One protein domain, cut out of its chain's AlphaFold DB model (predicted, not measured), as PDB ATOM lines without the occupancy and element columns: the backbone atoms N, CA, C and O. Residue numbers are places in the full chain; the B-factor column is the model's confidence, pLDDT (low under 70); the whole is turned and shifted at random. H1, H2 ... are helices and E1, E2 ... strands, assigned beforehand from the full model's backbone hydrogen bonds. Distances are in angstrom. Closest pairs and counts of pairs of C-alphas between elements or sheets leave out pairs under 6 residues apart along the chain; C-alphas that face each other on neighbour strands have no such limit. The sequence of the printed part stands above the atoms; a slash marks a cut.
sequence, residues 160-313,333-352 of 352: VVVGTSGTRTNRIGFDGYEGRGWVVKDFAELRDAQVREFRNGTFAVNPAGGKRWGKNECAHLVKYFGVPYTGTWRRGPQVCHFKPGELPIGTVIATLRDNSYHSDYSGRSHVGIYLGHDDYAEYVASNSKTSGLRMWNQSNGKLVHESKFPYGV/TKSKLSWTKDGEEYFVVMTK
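Overview. This is residues 160 to 313 and 333 to 352 of the 352 residues of the protein "Peptidoglycan-binding protein" of Oxalobacteraceae bacterium (UniProt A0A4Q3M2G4). A strongly twisted sheet of six strands, E3 E8 E4 E5 E6 E7, runs through this domain, with the short helix H2 packed on E5 and E6 and the longer H1 farther out, near E5 and E7. The hairpin of E1 and E2 stands beside the E8 and E4 part of the sheet, and H3 sits beyond the ends of E5 and E6. The printed part has 174 residues, in the order E1 E2 H1 H2 E3 E4 E5 H3 E6 E7 E8; the class is mixed, helices and strands, with under half of the residues in named elements. Neighbours in the sheet are antiparallel. The whole is compact, with a radius of gyration of the C-alphas of 15.9 A and spans of 47 by 36 by 31 A.

Along the chain. E1, residues 169 to 173, begins with C-alpha 169 at (27.304, 5.456, 101.639). E2 is residues 180 to 184, H1 residues 187 to 199 over 18.1 A, and H2 residues 217 to 224. E3, residues 234 to 238, E4, residues 252 to 255, and E5, residues 271 to 277 over 15.3 A, precede H3, residues 280 to 286. E6, residues 292 to 299, measures 18.8 A and E7, residues 302 to 310, 19.3 A. E8, residues 346 to 351 over 15.5 A, ends with C-alpha 351 at (36.287, -3.222, 105.175).

Arrangement. In the hairpin of E1 and E2, N 170 and O 183 are 2.7 A apart. E2 and E8 meet only at a point, C-alphas 181 and 350 facing each other at 4.4 A. E3 is an edge strand beside E8, with N 236 and O 348 at 2.8 A; E8 and E4 have N 254 and O 347 at 2.9 A. The hairpin of E4 and E5 has N 272 and O 253 at 2.9 A. E5 and E6 have N 294 and O 276 at 2.8 A. The hairpin of E6 and E7 has N 293 and O 309 at 2.8 A; E6 bends by 76 degrees at residue 296 and E7 by 80 degrees at residue 305. H2 is on the sheet at a height of 7.4 A and runs along the strands, at 9 degrees to E5 on the local plane; the C-alphas of Cys 218 and Gln 298, the closest of H2 and E6, are 5.0 A apart. H1 is on the sheet at a height of 10.4 A. H3 is not on the sheet, but only just, with 4 pairs of C-alphas within 10 A. In H1 and H3 every O i to N i+4 pair is within hydrogen-bond range; in H2 2 of 4 are, beside 4 of 5 O i to N i+3 pairs.

Size, cuts and confidence. The C-alphas of Ser 165 and Thr 333, the two farthest apart, are 53.0 A apart. Residues 314 to 332 are not printed, and C-alphas 313 and 333 are 14.0 A apart across this cut. The links H1 to H2, E3 to E4 and E4 to E5 are long. Mean pLDDT of the printed part is 72.4; 66 residues are under 70, among them residues 191 to 218 and 333 to 339.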
ATOM      1  N   VAL A 160      32.145   9.555 111.831       64.50
ATOM      2  CA  VAL A 160      31.677   9.410 110.449       64.50
ATOM      3  C   VAL A 160      32.552  10.263 109.533       64.50
ATOM      4  O   VAL A 160      32.631  11.478 109.676       64.50
ATOM      5  N   VAL A 161      33.195   9.616 108.567       66.75
ATOM      6  CA  VAL A 161      33.885  10.260 107.449       66.75
ATOM      7  C   VAL A 161      32.931  10.250 106.259       66.75
ATOM      8  O   VAL A 161      32.649   9.204 105.667       66.75
ATOM      9  N   VAL A 162      32.400  11.424 105.927       58.81
ATOM     10  CA  VAL A 162      31.484  11.591 104.794       58.81
ATOM     11  C   VAL A 162      32.224  11.224 103.505       58.81
ATOM     12  O   VAL A 162      33.324  11.705 103.246       58.81
ATOM     13  N   GLY A 163      31.655  10.286 102.743       53.16
ATOM     14  CA  GLY A 163      32.289   9.736 101.545       53.16
ATOM     15  C   GLY A 163      32.311  10.731 100.383       53.16
ATOM     16  O   GLY A 163      31.538  11.687 100.355       53.16
ATOM     17  N   THR A 164      33.150  10.462  99.384       46.47
ATOM     18  CA  THR A 164      33.224  11.226  98.130       46.47
ATOM     19  C   THR A 164      31.872  11.294  97.402       46.47
ATOM     20  O   THR A 164      31.000  10.431  97.565       46.47
ATOM     21  N   SER A 165      31.686  12.339  96.591       47.03
ATOM     22  CA  SER A 165      30.501  12.514  95.740       47.03
ATOM     23  C   SER A 165      30.270  11.276  94.854       47.03
ATOM     24  O   SER A 165      31.222  10.706  94.328       47.03
ATOM     25  N   GLY A 166      29.015  10.822  94.732       54.34
ATOM     26  CA  GLY A 166      28.618   9.682  93.888       54.34
ATOM     27  C   GLY A 166      28.406   8.328  94.589       54.34
ATOM     28  O   GLY A 166      27.725   7.469  94.031       54.34
ATOM     29  N   THR A 167      28.899   8.111  95.818       64.88
ATOM     30  CA  THR A 167      28.577   6.893  96.600       64.88
ATOM     31  C   THR A 167      27.304   7.085  97.430       64.88
ATOM     32  O   THR A 167      27.098   8.159  97.991       64.88
ATOM     33  N   ARG A 168      26.469   6.042  97.581       77.00
ATOM     34  CA  ARG A 168      25.254   6.055  98.439       77.00
ATOM     35  C   ARG A 168      25.543   5.783  99.922       77.00
ATOM     36  O   ARG A 168      24.632   5.557 100.714       77.00
ATOM     37  N   THR A 169      26.818   5.774 100.295       83.62
ATOM     38  CA  THR A 169      27.304   5.456 101.639       83.62
ATOM     39  C   THR A 169      28.412   6.410 102.073       83.62
ATOM     40  O   THR A 169      29.238   6.847 101.267       83.62
ATOM     41  N   ASN A 170      28.423   6.709 103.368       89.19
ATOM     42  CA  ASN A 170      29.519   7.291 104.129       89.19
ATOM     43  C   ASN A 170      30.359   6.186 104.778       89.19
ATOM     44  O   ASN A 170      29.910   5.045 104.933       89.19
ATOM     45  N   ARG A 171      31.586   6.528 105.173       90.06
ATOM     46  CA  ARG A 171      32.500   5.623 105.878       90.06
ATOM     47  C   ARG A 171      32.530   6.000 107.357       90.06
ATOM     48  O   ARG A 171      32.349   7.157 107.702       90.06
ATOM     49  N   ILE A 172      32.761   5.049 108.253       88.75
ATOM     50  CA  ILE A 172      32.817   5.326 109.697       88.75
ATOM     51  C   ILE A 172      34.018   4.629 110.338       88.75
ATOM     52  O   ILE A 172      34.326   3.490 110.000       88.75
ATOM     53  N   GLY A 173      34.769   5.338 111.182       85.56
ATOM     54  CA  GLY A 173      35.922   4.790 111.903       85.56
ATOM     55  C   GLY A 173      35.569   4.374 113.326       85.56
ATOM     56  O   GLY A 173      34.705   4.991 113.945       85.56
ATOM     57  N   PHE A 174      36.270   3.363 113.837       80.56
ATOM     58  CA  PHE A 174      36.168   2.925 115.227       80.56
ATOM     59  C   PHE A 174      37.567   2.690 115.782       80.56
ATOM     60  O   PHE A 174      38.370   1.990 115.161       80.56
ATOM     61  N   ASP A 175      37.845   3.253 116.953       78.62
ATOM     62  CA  ASP A 175      39.140   3.107 117.608       78.62
ATOM     63  C   ASP A 175      39.432   1.629 117.891       78.62
ATOM     64  O   ASP A 175      38.579   0.879 118.366       78.62
ATOM     65  N   GLY A 176      40.644   1.187 117.550       76.25
ATOM     66  CA  GLY A 176      41.060  -0.208 117.708       76.25
ATOM     67  C   GLY A 176      40.602  -1.168 116.601       76.25
ATOM     68  O   GLY A 176      40.994  -2.337 116.640       76.25
ATOM     69  N   TYR A 177      39.854  -0.705 115.591       76.69
ATOM     70  CA  TYR A 177      39.436  -1.522 114.445       76.69
ATOM     71  C   TYR A 177      40.114  -1.081 113.144       76.69
ATOM     72  O   TYR A 177      40.155   0.099 112.805       76.69
ATOM     73  N   GLU A 178      40.637  -2.048 112.385       80.69
ATOM     74  CA  GLU A 178      41.224  -1.794 111.065       80.69
ATOM     75  C   GLU A 178      40.127  -1.565 110.016       80.69
ATOM     76  O   GLU A 178      39.149  -2.316 109.933       80.69
ATOM     77  N   GLY A 179      40.337  -0.560 109.165       86.25
ATOM     78  CA  GLY A 179      39.440  -0.223 108.069       86.25
ATOM     79  C   GLY A 179      38.333   0.744 108.481       86.25
ATOM     80  O   GLY A 179      38.442   1.485 109.458       86.25
ATOM     81  N   ARG A 180      37.254   0.767 107.702       90.94
ATOM     82  CA  ARG A 180      36.087   1.616 107.954       90.94
ATOM     83  C   ARG A 180      34.792   0.829 107.789       90.94
ATOM     84  O   ARG A 180      34.694  -0.073 106.949       90.94
ATOM     85  N   GLY A 181      33.790   1.210 108.570       91.31
ATOM     86  CA  GLY A 181      32.412   0.768 108.431       91.31
ATOM     87  C   GLY A 181      31.672   1.547 107.350       91.31
ATOM     88  O   GLY A 181      32.214   2.482 106.755       91.31
ATOM     89  N   TRP A 182      30.429   1.161 107.098       93.44
ATOM     90  CA  TRP A 182      29.585   1.746 106.058       93.44
ATOM     91  C   TRP A 182      28.298   2.279 106.674       93.44
ATOM     92  O   TRP A 182      27.649   1.561 107.428       93.44
ATOM     93  N   VAL A 183      27.920   3.508 106.334       92.88
ATOM     94  CA  VAL A 183      26.665   4.143 106.761       92.88
ATOM     95  C   VAL A 183      25.920   4.597 105.516       92.88
ATOM     96  O   VAL A 183      26.493   5.314 104.702       92.88
ATOM     97  N   VAL A 184      24.675   4.176 105.321       86.56
ATOM     98  CA  VAL A 184      23.869   4.620 104.173       86.56
ATOM     99  C   VAL A 184      23.601   6.126 104.290       86.56
ATOM    100  O   VAL A 184      23.176   6.595 105.344       86.56
ATOM    101  N   LYS A 185      23.896   6.889 103.226       84.50
ATOM    102  CA  LYS A 185      23.647   8.340 103.188       84.50
ATOM    103  C   LYS A 185      22.147   8.602 103.258       84.50
ATOM    104  O   LYS A 185      21.378   7.858 102.651       84.50
ATOM    105  N   ASP A 186      21.769   9.622 104.025       81.88
ATOM    106  CA  ASP A 186      20.390  10.112 104.146       81.88
ATOM    107  C   ASP A 186      19.387   8.988 104.450       81.88
ATOM    108  O   ASP A 186      18.246   8.975 103.994       81.88
ATOM    109  N   PHE A 187      19.835   7.986 105.220       82.69
ATOM    110  CA  PHE A 187      19.085   6.746 105.391       82.69
ATOM    111  C   PHE A 187      17.730   6.956 106.063       82.69
ATOM    112  O   PHE A 187      16.772   6.278 105.710       82.69
ATOM    113  N   ALA A 188      17.638   7.889 107.014       74.31
ATOM    114  CA  ALA A 188      16.373   8.218 107.662       74.31
ATOM    115  C   ALA A 188      15.348   8.758 106.649       74.31
ATOM    116  O   ALA A 188      14.212   8.295 106.631       74.31
ATOM    117  N   GLU A 189      15.768   9.655 105.756       72.75
ATOM    118  CA  GLU A 189      14.917  10.224 104.705       72.75
ATOM    119  C   GLU A 189      14.539   9.175 103.661       72.75
ATOM    120  O   GLU A 189      13.366   9.038 103.311       72.75
ATOM    121  N   LEU A 190      15.516   8.376 103.214       70.50
ATOM    122  CA  LEU A 190      15.286   7.263 102.298       70.50
ATOM    123  C   LEU A 190      14.292   6.268 102.894       70.50
ATOM    124  O   LEU A 190      13.347   5.868 102.223       70.50
ATOM    125  N   ARG A 191      14.467   5.889 104.162       69.19
ATOM    126  CA  ARG A 191      13.550   4.991 104.863       69.19
ATOM    127  C   ARG A 191      12.161   5.604 104.945       69.19
ATOM    128  O   ARG A 191      11.201   4.919 104.626       69.19
ATOM    129  N   ASP A 192      12.031   6.858 105.359       66.50
ATOM    130  CA  ASP A 192      10.722   7.482 105.552       66.50
ATOM    131  C   ASP A 192       9.972   7.652 104.223       66.50
ATOM    132  O   ASP A 192       8.767   7.390 104.161       66.50
ATOM    133  N   ALA A 193      10.677   7.995 103.141       59.34
ATOM    134  CA  ALA A 193      10.131   7.978 101.786       59.34
ATOM    135  C   ALA A 193       9.662   6.567 101.385       59.34
ATOM    136  O   ALA A 193       8.535   6.389 100.924       59.34
ATOM    137  N   GLN A 194      10.476   5.545 101.656       55.19
ATOM    138  CA  GLN A 194      10.154   4.146 101.356       55.19
ATOM    139  C   GLN A 194       9.005   3.587 102.216       55.19
ATOM    140  O   GLN A 194       8.179   2.823 101.728       55.19
ATOM    141  N   VAL A 195       8.888   3.981 103.487       50.72
ATOM    142  CA  VAL A 195       7.774   3.602 104.376       50.72
ATOM    143  C   VAL A 195       6.462   4.241 103.910       50.72
ATOM    144  O   VAL A 195       5.402   3.618 104.016       50.72
ATOM    145  N   ARG A 196       6.505   5.460 103.359       46.06
ATOM    146  CA  ARG A 196       5.333   6.096 102.731       46.06
ATOM    147  C   ARG A 196       4.904   5.355 101.463       46.06
ATOM    148  O   ARG A 196       3.715   5.087 101.309       46.06
ATOM    149  N   GLU A 197       5.847   4.938 100.620       43.78
ATOM    150  CA  GLU A 197       5.573   4.053  99.474       43.78
ATOM    151  C   GLU A 197       5.009   2.685  99.916       43.78
ATOM    152  O   GLU A 197       4.088   2.157  99.289       43.78
ATOM    153  N   PHE A 198       5.472   2.152 101.056       38.62
ATOM    154  CA  PHE A 198       4.976   0.906 101.653       38.62
ATOM    155  C   PHE A 198       3.520   1.005 102.135       38.62
ATOM    156  O   PHE A 198       2.739   0.080 101.907       38.62
ATOM    157  N   ARG A 199       3.117   2.130 102.753       39.38
ATOM    158  CA  ARG A 199       1.705   2.386 103.118       39.38
ATOM    159  C   ARG A 199       0.782   2.444 101.895       39.38
ATOM    160  O   ARG A 199      -0.396   2.131 102.027       39.38
ATOM    161  N   ASN A 200       1.332   2.770 100.725       40.66
ATOM    162  CA  ASN A 200       0.619   2.849  99.448       40.66
ATOM    163  C   ASN A 200       0.808   1.597  98.563       40.66
ATOM    164  O   ASN A 200       0.530   1.631  97.365       40.66
ATOM    165  N   GLY A 201       1.267   0.478  99.137       36.09
ATOM    166  CA  GLY A 201       1.180  -0.846  98.513       36.09
ATOM    167  C   GLY A 201       2.084  -1.100  97.301       36.09
ATOM    168  O   GLY A 201       1.918  -2.130  96.652       36.09
ATOM    169  N   THR A 202       3.056  -0.234  96.996       32.56
ATOM    170  CA  THR A 202       3.912  -0.414  95.812       32.56
ATOM    171  C   THR A 202       5.383  -0.227  96.169       32.56
ATOM    172  O   THR A 202       5.827   0.869  96.483       32.56
ATOM    173  N   PHE A 203       6.157  -1.313  96.107       36.31
ATOM    174  CA  PHE A 203       7.620  -1.253  96.112       36.31
ATOM    175  C   PHE A 203       8.100  -0.557  94.829       36.31
ATOM    176  O   PHE A 203       7.857  -1.084  93.741       36.31
ATOM    177  N   ALA A 204       8.841   0.547  94.938       32.78
ATOM    178  CA  ALA A 204       9.537   1.155  93.805       32.78
ATOM    179  C   ALA A 204      10.984   1.527  94.162       32.78
ATOM    180  O   ALA A 204      11.370   2.686  94.187       32.78
ATOM    181  N   VAL A 205      11.842   0.516  94.328       40.62
ATOM    182  CA  VAL A 205      13.286   0.711  94.094       40.62
ATOM    183  C   VAL A 205      13.777  -0.257  93.025       40.62
ATOM    184  O   VAL A 205      14.671  -1.065  93.227       40.62
ATOM    185  N   ASN A 206      13.108  -0.200  91.879       35.91
ATOM    186  CA  ASN A 206      13.607  -0.475  90.532       35.91
ATOM    187  C   ASN A 206      12.495   0.052  89.599       35.91
ATOM    188  O   ASN A 206      11.346  -0.308  89.857       35.91
ATOM    189  N   PRO A 207      12.746   0.870  88.555       36.66
ATOM    190  CA  PRO A 207      11.689   1.434  87.695       36.66
ATOM    191  C   PRO A 207      10.830   0.405  86.927       36.66
ATOM    192  O   PRO A 207      10.032   0.776  86.076       36.66
ATOM    193  N   ALA A 208      10.979  -0.890  87.208       33.38
ATOM    194  CA  ALA A 208      10.252  -1.986  86.594       33.38
ATOM    195  C   ALA A 208       9.661  -2.907  87.678       33.38
ATOM    196  O   ALA A 208      10.262  -3.920  88.035       33.38
ATOM    197  N   GLY A 209       8.502  -2.524  88.222       41.62
ATOM    198  CA  GLY A 209       7.523  -3.399  88.885       41.62
ATOM    199  C   GLY A 209       8.056  -4.600  89.685       41.62
ATOM    200  O   GLY A 209       8.126  -5.715  89.173       41.62
ATOM    201  N   GLY A 210       8.349  -4.384  90.973       49.19
ATOM    202  CA  GLY A 210       8.193  -5.398  92.027       49.19
ATOM    203  C   GLY A 210       8.888  -6.756  91.839       49.19
ATOM    204  O   GLY A 210       8.236  -7.794  91.941       49.19
ATOM    205  N   LYS A 211      10.214  -6.791  91.650       44.78
ATOM    206  CA  LYS A 211      11.006  -8.037  91.736       44.78
ATOM    207  C   LYS A 211      12.065  -7.993  92.841       44.78
ATOM    208  O   LYS A 211      12.637  -6.951  93.138       44.78
ATOM    209  N   ARG A 212      12.330  -9.164  93.440       46.97
ATOM    210  CA  ARG A 212      13.380  -9.393  94.452       46.97
ATOM    211  C   ARG A 212      14.771  -8.997  93.930       46.97
ATOM    212  O   ARG A 212      15.076  -9.218  92.760       46.97
ATOM    213  N   TRP A 213      15.651  -8.549  94.830       46.34
ATOM    214  CA  TRP A 213      17.069  -8.280  94.550       46.34
ATOM    215  C   TRP A 213      17.902  -9.574  94.428       46.34
ATOM    216  O   TRP A 213      18.703  -9.913  95.298       46.34
ATOM    217  N   GLY A 214      17.728 -10.313  93.329       42.97
ATOM    218  CA  GLY A 214      18.530 -11.501  92.986       42.97
ATOM    219  C   GLY A 214      18.383 -12.702  93.941       42.97
ATOM    220  O   GLY A 214      17.534 -12.722  94.828       42.97
ATOM    221  N   LYS A 215      19.223 -13.731  93.745       43.81
ATOM    222  CA  LYS A 215      19.405 -14.871  94.668       43.81
ATOM    223  C   LYS A 215      20.612 -14.549  95.579       43.81
ATOM    224  O   LYS A 215      21.700 -14.402  95.028       43.81
ATOM    225  N   ASN A 216      20.403 -14.406  96.904       51.28
ATOM    226  CA  ASN A 216      21.316 -13.965  98.007       51.28
ATOM    227  C   ASN A 216      20.851 -12.651  98.685       51.28
ATOM    228  O   ASN A 216      21.504 -11.610  98.614       51.28
ATOM    229  N   GLU A 217      19.698 -12.706  99.350       61.59
ATOM    230  CA  GLU A 217      18.799 -11.558  99.558       61.59
ATOM    231  C   GLU A 217      19.282 -10.488 100.544       61.59
ATOM    232  O   GLU A 217      19.108  -9.302 100.283       61.59
ATOM    233  N   CYS A 218      19.909 -10.859 101.658       69.88
ATOM    234  CA  CYS A 218      20.321  -9.878 102.666       69.88
ATOM    235  C   CYS A 218      21.576  -9.097 102.237       69.88
ATOM    236  O   CYS A 218      21.620  -7.875 102.344       69.88
ATOM    237  N   ALA A 219      22.584  -9.769 101.672       73.62
ATOM    238  CA  ALA A 219      23.810  -9.103 101.227       73.62
ATOM    239  C   ALA A 219      23.611  -8.246  99.967       73.62
ATOM    240  O   ALA A 219      24.311  -7.250  99.795       73.62
ATOM    241  N   HIS A 220      22.674  -8.603  99.081       69.62
ATOM    242  CA  HIS A 220      22.361  -7.786  97.904       69.62
ATOM    243  C   HIS A 220      21.758  -6.429  98.267       69.62
ATOM    244  O   HIS A 220      22.115  -5.440  97.629       69.62
ATOM    245  N   LEU A 221      20.939  -6.365  99.323       75.94
ATOM    246  CA  LEU A 221      20.391  -5.109  99.833       75.94
ATOM    247  C   LEU A 221      21.502  -4.097 100.130       75.94
ATOM    248  O   LEU A 221      21.458  -2.970  99.657       75.94
ATOM    249  N   VAL A 222      22.525  -4.495 100.884       81.25
ATOM    250  CA  VAL A 222      23.590  -3.561 101.280       81.25
ATOM    251  C   VAL A 222      24.575  -3.276 100.143       81.25
ATOM    252  O   VAL A 222      25.083  -2.160 100.041       81.25
ATOM    253  N   LYS A 223      24.785  -4.233  99.227       78.25
ATOM    254  CA  LYS A 223      25.585  -4.021  98.008       78.25
ATOM    255  C   LYS A 223      24.993  -2.950  97.095       78.25
ATOM    256  O   LYS A 223      25.754  -2.214  96.475       78.25
ATOM    257  N   TYR A 224      23.667  -2.815  97.043       73.25
ATOM    258  CA  TYR A 224      23.012  -1.735  96.298       73.25
ATOM    259  C   TYR A 224      23.475  -0.341  96.744       73.25
ATOM    260  O   TYR A 224      23.642   0.561  95.924       73.25
ATOM    261  N   PHE A 225      23.746  -0.174  98.038       77.38
ATOM    262  CA  PHE A 225      24.244   1.079  98.601       77.38
ATOM    263  C   PHE A 225      25.763   1.270  98.418       77.38
ATOM    264  O   PHE A 225      26.342   2.233  98.924       77.38
ATOM    265  N   GLY A 226      26.419   0.382  97.666       74.38
ATOM    266  CA  GLY A 226      27.847   0.455  97.359       74.38
ATOM    267  C   GLY A 226      28.746  -0.249  98.373       74.38
ATOM    268  O   GLY A 226      29.962  -0.083  98.316       74.38
ATOM    269  N   VAL A 227      28.183  -1.043  99.290       82.31
ATOM    270  CA  VAL A 227      28.983  -1.882 100.195       82.31
ATOM    271  C   VAL A 227      29.641  -2.993  99.362       82.31
ATOM    272  O   VAL A 227      28.952  -3.667  98.591       82.31
ATOM    273  N   PRO A 228      30.959  -3.220  99.485       81.38
ATOM    274  CA  PRO A 228      31.690  -4.164  98.645       81.38
ATOM    275  C   PRO A 228      31.303  -5.617  98.943       81.38
ATOM    276  O   PRO A 228      30.550  -5.923  99.869       81.38
ATOM    277  N   TYR A 229      31.823  -6.547  98.141       77.06
ATOM    278  CA  TYR A 229      31.503  -7.972  98.239       77.06
ATOM    279  C   TYR A 229      31.802  -8.561  99.625       77.06
ATOM    280  O   TYR A 229      32.788  -8.203 100.267       77.06
ATOM    281  N   THR A 230      30.986  -9.529 100.051       80.69
ATOM    282  CA  THR A 230      31.018 -10.123 101.400       80.69
ATOM    283  C   THR A 230      32.359 -10.750 101.785       80.69
ATOM    284  O   THR A 230      32.688 -10.788 102.964       80.69
ATOM    285  N   GLY A 231      33.175 -11.178 100.814       76.62
ATOM    286  CA  GLY A 231      34.536 -11.678 101.057       76.62
ATOM    287  C   GLY A 231      35.532 -10.616 101.548       76.62
ATOM    288  O   GLY A 231      36.619 -10.957 101.997       76.62
ATOM    289  N   THR A 232      35.172  -9.331 101.478       82.31
ATOM    290  CA  THR A 232      35.989  -8.217 101.991       82.31
ATOM    291  C   THR A 232      35.622  -7.812 103.419       82.31
ATOM    292  O   THR A 232      36.325  -7.000 104.024       82.31
ATOM    293  N   TRP A 233      34.516  -8.347 103.941       87.56
ATOM    294  CA  TRP A 233      33.946  -7.927 105.213       87.56
ATOM    295  C   TRP A 233      34.747  -8.487 106.380       87.56
ATOM    296  O   TRP A 233      35.198  -9.631 106.368       87.56
ATOM    297  N   ARG A 234      34.899  -7.652 107.401       85.44
ATOM    298  CA  ARG A 234      35.585  -7.937 108.656       85.44
ATOM    299  C   ARG A 234      34.693  -7.513 109.808       85.44
ATOM    300  O   ARG A 234      33.884  -6.591 109.673       85.44
ATOM    301  N   ARG A 235      34.856  -8.181 110.944       84.50
ATOM    302  CA  ARG A 235      34.127  -7.882 112.170       84.50
ATOM    303  C   ARG A 235      34.620  -6.565 112.763       84.50
ATOM    304  O   ARG A 235      35.789  -6.430 113.111       84.50
ATOM    305  N   GLY A 236      33.710  -5.604 112.846       85.56
ATOM    306  CA  GLY A 236      33.864  -4.381 113.618       85.56
ATOM    307  C   GLY A 236      33.397  -4.539 115.064       85.56
ATOM    308  O   GLY A 236      33.241  -5.664 115.549       85.56
ATOM    309  N   PRO A 237      33.154  -3.421 115.759       84.12
ATOM    310  CA  PRO A 237      32.578  -3.450 117.095       84.12
ATOM    311  C   PRO A 237      31.182  -4.069 117.098       84.12
ATOM    312  O   PRO A 237      30.429  -3.991 116.123       84.12
ATOM    313  N   GLN A 238      30.865  -4.716 118.215       85.75
ATOM    314  CA  GLN A 238      29.576  -5.351 118.455       85.75
ATOM    315  C   GLN A 238      28.521  -4.285 118.747       85.75
ATOM    316  O   GLN A 238      28.785  -3.333 119.479       85.75
ATOM    317  N   VAL A 239      27.329  -4.433 118.172       88.00
ATOM    318  CA  VAL A 239      26.311  -3.374 118.207       88.00
ATOM    319  C   VAL A 239      25.787  -3.127 119.623       88.00
ATOM    320  O   VAL A 239      25.623  -1.977 120.010       88.00
ATOM    321  N   CYS A 240      25.576  -4.179 120.418       82.62
ATOM    322  CA  CYS A 240      25.071  -4.056 121.789       82.62
ATOM    323  C   CYS A 240      26.077  -3.452 122.791       82.62
ATOM    324  O   CYS A 240      25.721  -3.240 123.944       82.62
ATOM    325  N   HIS A 241      27.320  -3.177 122.380       81.62
ATOM    326  CA  HIS A 241      28.302  -2.489 123.227       81.62
ATOM    327  C   HIS A 241      28.228  -0.963 123.131       81.62
ATOM    328  O   HIS A 241      28.829  -0.278 123.957       81.62
ATOM    329  N   PHE A 242      27.515  -0.431 122.140       82.25
ATOM    330  CA  PHE A 242      27.230   0.997 122.057       82.25
ATOM    331  C   PHE A 242      26.086   1.353 123.004       82.25
ATOM    332  O   PHE A 242      25.193   0.540 123.233       82.25
ATOM    333  N   LYS A 243      26.063   2.583 123.516       86.25
ATOM    334  CA  LYS A 243      24.832   3.124 124.095       86.25
ATOM    335  C   LYS A 243      23.823   3.448 122.991       86.25
ATOM    336  O   LYS A 243      24.224   3.798 121.871       86.25
ATOM    337  N   PRO A 244      22.507   3.353 123.265       88.75
ATOM    338  CA  PRO A 244      21.499   3.785 122.308       88.75
ATOM    339  C   PRO A 244      21.774   5.217 121.834       88.75
ATOM    340  O   PRO A 244      21.918   6.133 122.637       88.75
ATOM    341  N   GLY A 245      21.875   5.399 120.515       86.69
ATOM    342  CA  GLY A 245      22.182   6.687 119.884       86.69
ATOM    343  C   GLY A 245      23.658   6.928 119.545       86.69
ATOM    344  O   GLY A 245      23.926   7.781 118.705       86.69
ATOM    345  N   GLU A 246      24.611   6.166 120.094       86.44
ATOM    346  CA  GLU A 246      26.034   6.335 119.746       86.44
ATOM    347  C   GLU A 246      26.353   5.813 118.341       86.44
ATOM    348  O   GLU A 246      27.084   6.454 117.592       86.44
ATOM    349  N   LEU A 247      25.807   4.653 117.965       88.06
ATOM    350  CA  LEU A 247      25.983   4.107 116.621       88.06
ATOM    351  C   LEU A 247      25.045   4.828 115.633       88.06
ATOM    352  O   LEU A 247      23.831   4.816 115.858       88.06
ATOM    353  N   PRO A 248      25.543   5.397 114.518       91.31
ATOM    354  CA  PRO A 248      24.688   6.096 113.563       91.31
ATOM    355  C   PRO A 248      23.646   5.183 112.916       91.31
ATOM    356  O   PRO A 248      23.961   4.091 112.427       91.31
ATOM    357  N   ILE A 249      22.402   5.660 112.849       90.00
ATOM    358  CA  ILE A 249      21.336   5.043 112.051       90.00
ATOM    359  C   ILE A 249      21.794   4.967 110.588       90.00
ATOM    360  O   ILE A 249      22.408   5.896 110.070       90.00
ATOM    361  N   GLY A 250      21.531   3.840 109.924       90.06
ATOM    362  CA  GLY A 250      22.038   3.581 108.575       90.06
ATOM    363  C   GLY A 250      23.349   2.794 108.533       90.06
ATOM    364  O   GLY A 250      23.794   2.425 107.444       90.06
ATOM    365  N   THR A 251      23.972   2.503 109.681       95.62
ATOM    366  CA  THR A 251      25.191   1.679 109.734       95.62
ATOM    367  C   THR A 251      24.919   0.250 109.259       95.62
ATOM    368  O   THR A 251      23.956  -0.387 109.679       95.62
ATOM    369  N   VAL A 252      25.783  -0.292 108.405       96.12
ATOM    370  CA  VAL A 252      25.689  -1.674 107.927       96.12
ATOM    371  C   VAL A 252      26.228  -2.626 108.988       96.12
ATOM    372  O   VAL A 252      27.383  -2.526 109.409       96.12
ATOM    373  N   ILE A 253      25.387  -3.571 109.397       96.50
ATOM    374  CA  ILE A 253      25.671  -4.526 110.467       96.50
ATOM    375  C   ILE A 253      25.371  -5.946 110.003       96.50
ATOM    376  O   ILE A 253      24.414  -6.187 109.267       96.50
ATOM    377  N   ALA A 254      26.177  -6.904 110.439       93.44
ATOM    378  CA  ALA A 254      26.011  -8.300 110.068       93.44
ATOM    379  C   ALA A 254      26.429  -9.235 111.196       93.44
ATOM    380  O   ALA A 254      27.294  -8.914 112.012       93.44
ATOM    381  N   THR A 255      25.878 -10.440 111.174       87.50
ATOM    382  CA  THR A 255      26.469 -11.565 111.894       87.50
ATOM    383  C   THR A 255      27.718 -12.018 111.135       87.50
ATOM    384  O   THR A 255      27.623 -12.461 109.985       87.50
ATOM    385  N   LEU A 256      28.889 -11.901 111.757       74.31
ATOM    386  CA  LEU A 256      30.184 -12.194 111.135       74.31
ATOM    387  C   LEU A 256      30.880 -13.317 111.898       74.31
ATOM    388  O   LEU A 256      31.708 -13.045 112.765       74.31
ATOM    389  N   ARG A 257      30.518 -14.573 111.632       68.62
ATOM    390  CA  ARG A 257      31.046 -15.756 112.332       68.62
ATOM    391  C   ARG A 257      32.518 -15.975 111.987       68.62
ATOM    392  O   ARG A 257      32.890 -15.889 110.826       68.62
ATOM    393  N   ASP A 258      33.356 -16.251 112.986       67.06
ATOM    394  CA  ASP A 258      34.792 -16.493 112.773       67.06
ATOM    395  C   ASP A 258      35.441 -15.366 111.934       67.06
ATOM    396  O   ASP A 258      36.264 -15.593 111.046       67.06
ATOM    397  N   ASN A 259      35.005 -14.124 112.199       64.31
ATOM    398  CA  ASN A 259      35.387 -12.898 111.490       64.31
ATOM    399  C   ASN A 259      34.968 -12.829 110.002       64.31
ATOM    400  O   ASN A 259      35.476 -11.990 109.263       64.31
ATOM    401  N   SER A 260      34.047 -13.694 109.566       70.81
ATOM    402  CA  SER A 260      33.654 -13.885 108.167       70.81
ATOM    403  C   SER A 260      32.134 -13.886 107.978       70.81
ATOM    404  O   SER A 260      31.366 -14.270 108.860       70.81
ATOM    405  N   TYR A 261      31.682 -13.473 106.796       78.62
ATOM    406  CA  TYR A 261      30.281 -13.583 106.390       78.62
ATOM    407  C   TYR A 261      30.058 -14.850 105.554       78.62
ATOM    408  O   TYR A 261      30.718 -15.030 104.529       78.62
ATOM    409  N   HIS A 262      29.097 -15.697 105.931       71.38
ATOM    410  CA  HIS A 262      28.768 -16.920 105.194       71.38
ATOM    411  C   HIS A 262      27.571 -16.698 104.259       71.38
ATOM    412  O   HIS A 262      26.423 -16.626 104.690       71.38
ATOM    413  N   SER A 263      27.830 -16.606 102.952       66.38
ATOM    414  CA  SER A 263      26.795 -16.479 101.912       66.38
ATOM    415  C   SER A 263      26.323 -17.830 101.358       66.38
ATOM    416  O   SER A 263      25.875 -17.913 100.218       66.38
ATOM    417  N   ASP A 264      26.473 -18.905 102.127       59.62
ATOM    418  CA  ASP A 264      26.213 -20.296 101.733       59.62
ATOM    419  C   ASP A 264      24.754 -20.731 101.972       59.62
ATOM    420  O   ASP A 264      24.446 -21.918 101.929       59.62
ATOM    421  N   TYR A 265      23.847 -19.782 102.235       57.09
ATOM    422  CA  TYR A 265      22.427 -20.013 102.546       57.09
ATOM    423  C   TYR A 265      22.163 -20.932 103.742       57.09
ATOM    424  O   TYR A 265      21.020 -21.314 103.989       57.09
ATOM    425  N   SER A 266      23.174 -21.237 104.550       58.00
ATOM    426  CA  SER A 266      23.029 -22.172 105.660       58.00
ATOM    427  C   SER A 266      22.291 -21.568 106.868       58.00
ATOM    428  O   SER A 266      22.343 -22.130 107.962       58.00
ATOM    429  N   GLY A 267      21.730 -20.358 106.735       63.62
ATOM    430  CA  GLY A 267      21.137 -19.588 107.831       63.62
ATOM    431  C   GLY A 267      22.139 -19.125 108.897       63.62
ATOM    432  O   GLY A 267      21.718 -18.690 109.967       63.62
ATOM    433  N   ARG A 268      23.452 -19.230 108.633       64.75
ATOM    434  CA  ARG A 268      24.529 -18.871 109.576       64.75
ATOM    435  C   ARG A 268      24.899 -17.394 109.542       64.75
ATOM    436  O   ARG A 268      25.571 -16.938 110.464       64.75
ATOM    437  N   SER A 269      24.511 -16.668 108.495       77.94
ATOM    438  CA  SER A 269      24.778 -15.238 108.406       77.94
ATOM    439  C   SER A 269      23.581 -14.432 107.931       77.94
ATOM    440  O   SER A 269      22.796 -14.876 107.095       77.94
ATOM    441  N   HIS A 270      23.459 -13.236 108.494       87.44
ATOM    442  CA  HIS A 270      22.479 -12.223 108.156       87.44
ATOM    443  C   HIS A 270      23.129 -10.846 108.184       87.44
ATOM    444  O   HIS A 270      24.088 -10.612 108.920       87.44
ATOM    445  N   VAL A 271      22.603  -9.937 107.374       91.00
ATOM    446  CA  VAL A 271      23.064  -8.553 107.275       91.00
ATOM    447  C   VAL A 271      21.864  -7.637 107.097       91.00
ATOM    448  O   VAL A 271      20.861  -8.010 106.483       91.00
ATOM    449  N   GLY A 272      21.974  -6.437 107.649       92.06
ATOM    450  CA  GLY A 272      20.967  -5.399 107.541       92.06
ATOM    451  C   GLY A 272      21.550  -4.020 107.803       92.06
ATOM    452  O   GLY A 272      22.753  -3.846 108.012       92.06
ATOM    453  N   ILE A 273      20.665  -3.034 107.770       93.62
ATOM    454  CA  ILE A 273      20.978  -1.632 108.013       93.62
ATOM    455  C   ILE A 273      20.405  -1.255 109.380       93.62
ATOM    456  O   ILE A 273      19.208  -1.394 109.628       93.62
ATOM    457  N   TYR A 274      21.273  -0.829 110.288       95.56
ATOM    458  CA  TYR A 274      20.964  -0.526 111.681       95.56
ATOM    459  C   TYR A 274      19.938   0.611 111.815       95.56
ATOM    460  O   TYR A 274      20.096   1.672 111.207       95.56
ATOM    461  N   LEU A 275      18.910   0.393 112.645       92.12
ATOM    462  CA  LEU A 275      17.875   1.387 112.969       92.12
ATOM    463  C   LEU A 275      17.964   1.904 114.407       92.12
ATOM    464  O   LEU A 275      17.462   2.982 114.704       92.12
ATOM    465  N   GLY A 276      18.533   1.119 115.315       93.06
ATOM    466  CA  GLY A 276      18.494   1.406 116.744       93.06
ATOM    467  C   GLY A 276      18.586   0.129 117.561       93.06
ATOM    468  O   GLY A 276      18.434  -0.970 117.029       93.06
ATOM    469  N   HIS A 277      18.786   0.257 118.863       94.12
ATOM    470  CA  HIS A 277      18.691  -0.863 119.790       94.12
ATOM    471  C   HIS A 277      18.323  -0.379 121.200       94.12
ATOM    472  O   HIS A 277      18.356   0.824 121.459       94.12
ATOM    473  N   ASP A 278      17.877  -1.295 122.059       88.38
ATOM    474  CA  ASP A 278      17.577  -1.017 123.475       88.38
ATOM    475  C   ASP A 278      18.857  -1.121 124.316       88.38
ATOM    476  O   ASP A 278      19.729  -1.908 123.961       88.38
ATOM    477  N   ASP A 279      18.998  -0.370 125.414       85.12
ATOM    478  CA  ASP A 279      20.239  -0.397 126.207       85.12
ATOM    479  C   ASP A 279      20.523  -1.815 126.731       85.12
ATOM    480  O   ASP A 279      19.695  -2.447 127.396       85.12
ATOM    481  N   TYR A 280      21.710  -2.330 126.413       77.19
ATOM    482  CA  TYR A 280      22.091  -3.687 126.779       77.19
ATOM    483  C   TYR A 280      22.262  -3.864 128.297       77.19
ATOM    484  O   TYR A 280      21.933  -4.918 128.835       77.19
ATOM    485  N   ALA A 281      22.715  -2.835 129.019       72.06
ATOM    486  CA  ALA A 281      22.836  -2.891 130.473       72.06
ATOM    487  C   ALA A 281      21.457  -2.944 131.148       72.06
ATOM    488  O   ALA A 281      21.274  -3.693 132.108       72.06
ATOM    489  N   GLU A 282      20.475  -2.204 130.620       74.81
ATOM    490  CA  GLU A 282      19.085  -2.288 131.086       74.81
ATOM    491  C   GLU A 282      18.498  -3.671 130.820       74.81
ATOM    492  O   GLU A 282      17.867  -4.253 131.700       74.81
ATOM    493  N   TYR A 283      18.758  -4.232 129.638       72.81
ATOM    494  CA  TYR A 283      18.369  -5.599 129.319       72.81
ATOM    495  C   TYR A 283      18.945  -6.618 130.311       72.81
ATOM    496  O   TYR A 283      18.192  -7.448 130.820       72.81
ATOM    497  N   VAL A 284      20.245  -6.546 130.614       64.94
ATOM    498  CA  VAL A 284      20.896  -7.442 131.583       64.94
ATOM    499  C   VAL A 284      20.280  -7.282 132.977       64.94
ATOM    500  O   VAL A 284      20.063  -8.277 133.665       64.94
ATOM    501  N   ALA A 285      19.952  -6.053 133.384       65.31
ATOM    502  CA  ALA A 285      19.348  -5.778 134.686       65.31
ATOM    503  C   ALA A 285      17.890  -6.256 134.787       65.31
ATOM    504  O   ALA A 285      17.476  -6.778 135.820       65.31
ATOM    505  N   SER A 286      17.102  -6.081 133.727       64.00
ATOM    506  CA  SER A 286      15.664  -6.358 133.738       64.00
ATOM    507  C   SER A 286      15.309  -7.752 133.210       64.00
ATOM    508  O   SER A 286      14.163  -8.188 133.338       64.00
ATOM    509  N   ASN A 287      16.253  -8.426 132.544       61.91
ATOM    510  CA  ASN A 287      16.039  -9.634 131.750       61.91
ATOM    511  C   ASN A 287      14.821  -9.493 130.799       61.91
ATOM    512  O   ASN A 287      14.005 -10.410 130.635       61.91
ATOM    513  N   SER A 288      14.658  -8.300 130.209       65.50
ATOM    514  CA  SER A 288      13.518  -7.982 129.343       65.50
ATOM    515  C   SER A 288      13.587  -8.785 128.050       65.50
ATOM    516  O   SER A 288      14.456  -8.585 127.206       65.50
ATOM    517  N   LYS A 289      12.601  -9.656 127.844       64.75
ATOM    518  CA  LYS A 289      12.500 -10.498 126.641       64.75
ATOM    519  C   LYS A 289      12.147  -9.713 125.375       64.75
ATOM    520  O   LYS A 289      12.115 -10.289 124.291       64.75
ATOM    521  N   THR A 290      11.829  -8.429 125.513       73.25
ATOM    522  CA  THR A 290      11.488  -7.553 124.393       73.25
ATOM    523  C   THR A 290      12.636  -6.635 124.007       73.25
ATOM    524  O   THR A 290      12.537  -6.037 122.939       73.25
ATOM    525  N   SER A 291      13.702  -6.521 124.809       78.06
ATOM    526  CA  SER A 291      14.859  -5.678 124.489       78.06
ATOM    527  C   SER A 291      15.679  -6.274 123.352       78.06
ATOM    528  O   SER A 291      15.874  -7.490 123.292       78.06
ATOM    529  N   GLY A 292      16.150  -5.438 122.428       85.06
ATOM    530  CA  GLY A 292      16.934  -5.940 121.311       85.06
ATOM    531  C   GLY A 292      17.322  -4.930 120.242       85.06
ATOM    532  O   GLY A 292      17.018  -3.737 120.298       85.06
ATOM    533  N   LEU A 293      17.961  -5.471 119.214       91.56
ATOM    534  CA  LEU A 293      18.410  -4.778 118.018       91.56
ATOM    535  C   LEU A 293      17.261  -4.566 117.029       91.56
ATOM    536  O   LEU A 293      16.483  -5.478 116.757       91.56
ATOM    537  N   ARG A 294      17.189  -3.384 116.421       93.75
ATOM    538  CA  ARG A 294      16.297  -3.064 115.303       93.75
ATOM    539  C   ARG A 294      17.117  -2.813 114.043       93.75
ATOM    540  O   ARG A 294      18.113  -2.087 114.066       93.75
ATOM    541  N   MET A 295      16.685  -3.387 112.926       92.56
ATOM    542  CA  MET A 295      17.310  -3.142 111.625       92.56
ATOM    543  C   MET A 295      16.311  -3.227 110.478       92.56
ATOM    544  O   MET A 295      15.293  -3.917 110.563       92.56
ATOM    545  N   TRP A 296      16.675  -2.583 109.380       86.50
ATOM    546  CA  TRP A 296      16.041  -2.711 108.082       86.50
ATOM    547  C   TRP A 296      16.756  -3.802 107.285       86.50
ATOM    548  O   TRP A 296      17.982  -3.778 107.143       86.50
ATOM    549  N   ASN A 297      16.022  -4.813 106.825       84.31
ATOM    550  CA  ASN A 297      16.622  -5.987 106.199       84.31
ATOM    551  C   ASN A 297      15.703  -6.653 105.167       84.31
ATOM    552  O   ASN A 297      14.532  -6.316 105.024       84.31
ATOM    553  N   GLN A 298      16.262  -7.624 104.444       72.50
ATOM    554  CA  GLN A 298      15.545  -8.475 103.499       72.50
ATOM    555  C   GLN A 298      15.882  -9.946 103.781       72.50
ATOM    556  O   GLN A 298      16.998 -10.262 104.196       72.50
ATOM    557  N   SER A 299      14.935 -10.856 103.546       65.06
ATOM    558  CA  SER A 299      15.132 -12.305 103.702       65.06
ATOM    559  C   SER A 299      14.324 -13.099 102.675       65.06
ATOM    560  O   SER A 299      13.499 -12.533 101.960       65.06
ATOM    561  N   ASN A 300      14.483 -14.424 102.656       55.44
ATOM    562  CA  ASN A 300      13.781 -15.267 101.687       55.44
ATOM    563  C   ASN A 300      12.271 -15.174 101.827       55.44
ATOM    564  O   ASN A 300      11.719 -15.417 102.896       55.44
ATOM    565  N   GLY A 301      11.620 -14.751 100.743       53.44
ATOM    566  CA  GLY A 301      10.176 -14.531 100.707       53.44
ATOM    567  C   GLY A 301       9.692 -13.217 101.311       53.44
ATOM    568  O   GLY A 301       8.498 -12.951 101.229       53.44
ATOM    569  N   LYS A 302      10.574 -12.375 101.868       60.41
ATOM    570  CA  LYS A 302      10.194 -11.078 102.437       60.41
ATOM    571  C   LYS A 302      10.922  -9.948 101.736       60.41
ATOM    572  O   LYS A 302      12.147  -9.949 101.630       60.41
ATOM    573  N   LEU A 303      10.144  -8.973 101.280       67.00
ATOM    574  CA  LEU A 303      10.671  -7.703 100.806       67.00
ATOM    575  C   LEU A 303      11.345  -6.949 101.959       67.00
ATOM    576  O   LEU A 303      11.342  -7.411 103.104       67.00
ATOM    577  N   VAL A 304      11.966  -5.815 101.651       71.62
ATOM    578  CA  VAL A 304      12.662  -5.034 102.671       71.62
ATOM    579  C   VAL A 304      11.671  -4.600 103.756       71.62
ATOM    580  O   VAL A 304      10.612  -4.058 103.451       71.62
ATOM    581  N   HIS A 305      11.986  -4.899 105.013       72.44
ATOM    582  CA  HIS A 305      11.126  -4.639 106.163       72.44
ATOM    583  C   HIS A 305      11.960  -4.332 107.405       72.44
ATOM    584  O   HIS A 305      13.163  -4.599 107.460       72.44
ATOM    585  N   GLU A 306      11.308  -3.773 108.421       84.56
ATOM    586  CA  GLU A 306      11.907  -3.631 109.740       84.56
ATOM    587  C   GLU A 306      11.756  -4.928 110.534       84.56
ATOM    588  O   GLU A 306      10.706  -5.573 110.536       84.56
ATOM    589  N   SER A 307      12.824  -5.313 111.220       84.06
ATOM    590  CA  SER A 307      12.848  -6.452 112.130       84.06
ATOM    591  C   SER A 307      13.409  -6.024 113.478       84.06
ATOM    592  O   SER A 307      14.390  -5.277 113.538       84.06
ATOM    593  N   LYS A 308      12.834  -6.569 114.555       88.25
ATOM    594  CA  LYS A 308      13.422  -6.543 115.895       88.25
ATOM    595  C   LYS A 308      13.990  -7.923 116.231       88.25
ATOM    596  O   LYS A 308      13.309  -8.933 116.066       88.25
ATOM    597  N   PHE A 309      15.229  -7.943 116.696       84.94
ATOM    598  CA  PHE A 309      15.980  -9.121 117.102       84.94
ATOM    599  C   PHE A 309      16.245  -9.024 118.603       84.94
ATOM    600  O   PHE A 309      17.008  -8.142 119.004       84.94
ATOM    601  N   PRO A 310      15.587  -9.846 119.437       81.12
ATOM    602  CA  PRO A 310      15.780  -9.790 120.878       81.12
ATOM    603  C   PRO A 310      17.222 -10.142 121.245       81.12
ATOM    604  O   PRO A 310      17.884 -10.899 120.532       81.12
ATOM    605  N   TYR A 311      17.689  -9.608 122.366       73.19
ATOM    606  CA  TYR A 311      18.906 -10.095 123.004       73.19
ATOM    607  C   TYR A 311      18.645 -11.438 123.688       73.19
ATOM    608  O   TYR A 311      17.542 -11.683 124.197       73.19
ATOM    609  N   GLY A 312      19.647 -12.313 123.697       63.62
ATOM    610  CA  GLY A 312      19.553 -13.647 124.275       63.62
ATOM    611  C   GLY A 312      20.696 -13.961 125.235       63.62
ATOM    612  O   GLY A 312      21.638 -14.642 124.843       63.62
ATOM    613  N   VAL A 313      20.574 -13.577 126.511       47.75
ATOM    614  CA  VAL A 313      21.485 -14.060 127.557       47.75
ATOM    615  C   VAL A 313      21.340 -15.582 127.703       47.75
ATOM    616  O   VAL A 313      20.228 -16.109 127.805       47.75
ATOM    617  N   THR A 333      13.409 -26.017 129.857       45.50
ATOM    618  CA  THR A 333      13.159 -25.202 128.655       45.50
ATOM    619  C   THR A 333      13.891 -25.781 127.442       45.50
ATOM    620  O   THR A 333      14.999 -26.305 127.567       45.50
ATOM    621  N   LYS A 334      13.263 -25.722 126.256       44.53
ATOM    622  CA  LYS A 334      13.889 -26.038 124.961       44.53
ATOM    623  C   LYS A 334      14.033 -24.752 124.136       44.53
ATOM    624  O   LYS A 334      13.105 -23.952 124.104       44.53
ATOM    625  N   SER A 335      15.132 -24.670 123.380       47.81
ATOM    626  CA  SER A 335      15.431 -23.812 122.213       47.81
ATOM    627  C   SER A 335      16.217 -22.500 122.419       47.81
ATOM    628  O   SER A 335      15.735 -21.501 122.938       47.81
ATOM    629  N   LYS A 336      17.459 -22.548 121.916       51.38
ATOM    630  CA  LYS A 336      18.413 -21.464 121.646       51.38
ATOM    631  C   LYS A 336      17.879 -20.550 120.531       51.38
ATOM    632  O   LYS A 336      17.374 -21.065 119.531       51.38
ATOM    633  N   LEU A 337      18.025 -19.224 120.651       55.88
ATOM    634  CA  LEU A 337      17.823 -18.332 119.501       55.88
ATOM    635  C   LEU A 337      18.833 -18.712 118.415       55.88
ATOM    636  O   LEU A 337      20.025 -18.873 118.675       55.88
ATOM    637  N   SER A 338      18.364 -18.897 117.179       63.44
ATOM    638  CA  SER A 338      19.304 -19.059 116.065       63.44
ATOM    639  C   SER A 338      20.154 -17.792 115.935       63.44
ATOM    640  O   SER A 338      19.654 -16.699 116.166       63.44
ATOM    641  N   TRP A 339      21.421 -17.930 115.552       68.56
ATOM    642  CA  TRP A 339      22.398 -16.831 115.539       68.56
ATOM    643  C   TRP A 339      21.931 -15.603 114.751       68.56
ATOM    644  O   TRP A 339      22.109 -14.472 115.174       68.56
ATOM    645  N   THR A 340      21.259 -15.814 113.621       74.69
ATOM    646  CA  THR A 340      20.698 -14.728 112.799       74.69
ATOM    647  C   THR A 340      19.465 -14.068 113.416       74.69
ATOM    648  O   THR A 340      18.973 -13.067 112.896       74.69
ATOM    649  N   LYS A 341      18.943 -14.622 114.513       78.38
ATOM    650  CA  LYS A 341      17.815 -14.106 115.290       78.38
ATOM    651  C   LYS A 341      18.231 -13.470 116.619       78.38
ATOM    652  O   LYS A 341      17.362 -12.913 117.281       78.38
ATOM    653  N   ASP A 342      19.510 -13.536 116.971       79.25
ATOM    654  CA  ASP A 342      20.057 -12.994 118.210       79.25
ATOM    655  C   ASP A 342      20.642 -11.598 117.974       79.25
ATOM    656  O   ASP A 342      21.547 -11.423 117.157       79.25
ATOM    657  N   GLY A 343      20.105 -10.594 118.670       80.88
ATOM    658  CA  GLY A 343      20.563  -9.211 118.575       80.88
ATOM    659  C   GLY A 343      21.999  -8.994 119.066       80.88
ATOM    660  O   GLY A 343      22.618  -8.009 118.663       80.88
ATOM    661  N   GLU A 344      22.541  -9.896 119.890       80.94
ATOM    662  CA  GLU A 344      23.926  -9.823 120.369       80.94
ATOM    663  C   GLU A 344      24.929 -10.162 119.262       80.94
ATOM    664  O   GLU A 344      26.032  -9.626 119.235       80.94
ATOM    665  N   GLU A 345      24.549 -10.986 118.287       83.44
ATOM    666  CA  GLU A 345      25.475 -11.531 117.287       83.44
ATOM    667  C   GLU A 345      25.791 -10.580 116.124       83.44
ATOM    668  O   GLU A 345      26.434 -10.970 115.145       83.44
ATOM    669  N   TYR A 346      25.354  -9.324 116.208       89.88
ATOM    670  CA  TYR A 346      25.548  -8.330 115.160       89.88
ATOM    671  C   TYR A 346      26.729  -7.412 115.450       89.88
ATOM    672  O   TYR A 346      26.843  -6.785 116.503       89.88
ATOM    673  N   PHE A 347      27.580  -7.282 114.440       92.50
ATOM    674  CA  PHE A 347      28.771  -6.448 114.445       92.50
ATOM    675  C   PHE A 347      28.700  -5.455 113.292       92.50
ATOM    676  O   PHE A 347      28.106  -5.743 112.248       92.50
ATOM    677  N   VAL A 348      29.344  -4.302 113.449       94.00
ATOM    678  CA  VAL A 348      29.527  -3.367 112.336       94.00
ATOM    679  C   VAL A 348      30.355  -4.040 111.240       94.00
ATOM    680  O   VAL A 348      31.388  -4.652 111.512       94.00
ATOM    681  N   VAL A 349      29.898  -3.941 109.991       94.25
ATOM    682  CA  VAL A 349      30.634  -4.463 108.835       94.25
ATOM    683  C   VAL A 349      31.775  -3.513 108.505       94.25
ATOM    684  O   VAL A 349      31.539  -2.405 108.027       94.25
ATOM    685  N   MET A 350      33.008  -3.968 108.718       89.31
ATOM    686  CA  MET A 350      34.226  -3.226 108.395       89.31
ATOM    687  C   MET A 350      34.840  -3.744 107.100       89.31
ATOM    688  O   MET A 350      34.797  -4.937 106.806       89.31
ATOM    689  N   THR A 351      35.459  -2.857 106.332       87.56
ATOM    690  CA  THR A 351      36.287  -3.222 105.175       87.56
ATOM    691  C   THR A 351      37.541  -2.367 105.181       87.56
ATOM    692  O   THR A 351      37.526  -1.285 105.772       87.56
ATOM    693  N   LYS A 352      38.599  -2.845 104.521       80.44
ATOM    694  CA  LYS A 352      39.824  -2.059 104.342       80.44
ATOM    695  C   LYS A 352      39.550  -0.705 103.687       80.44
ATOM    696  O   LYS A 352      38.530  -0.590 102.959       80.44
TER     697      LYS A 352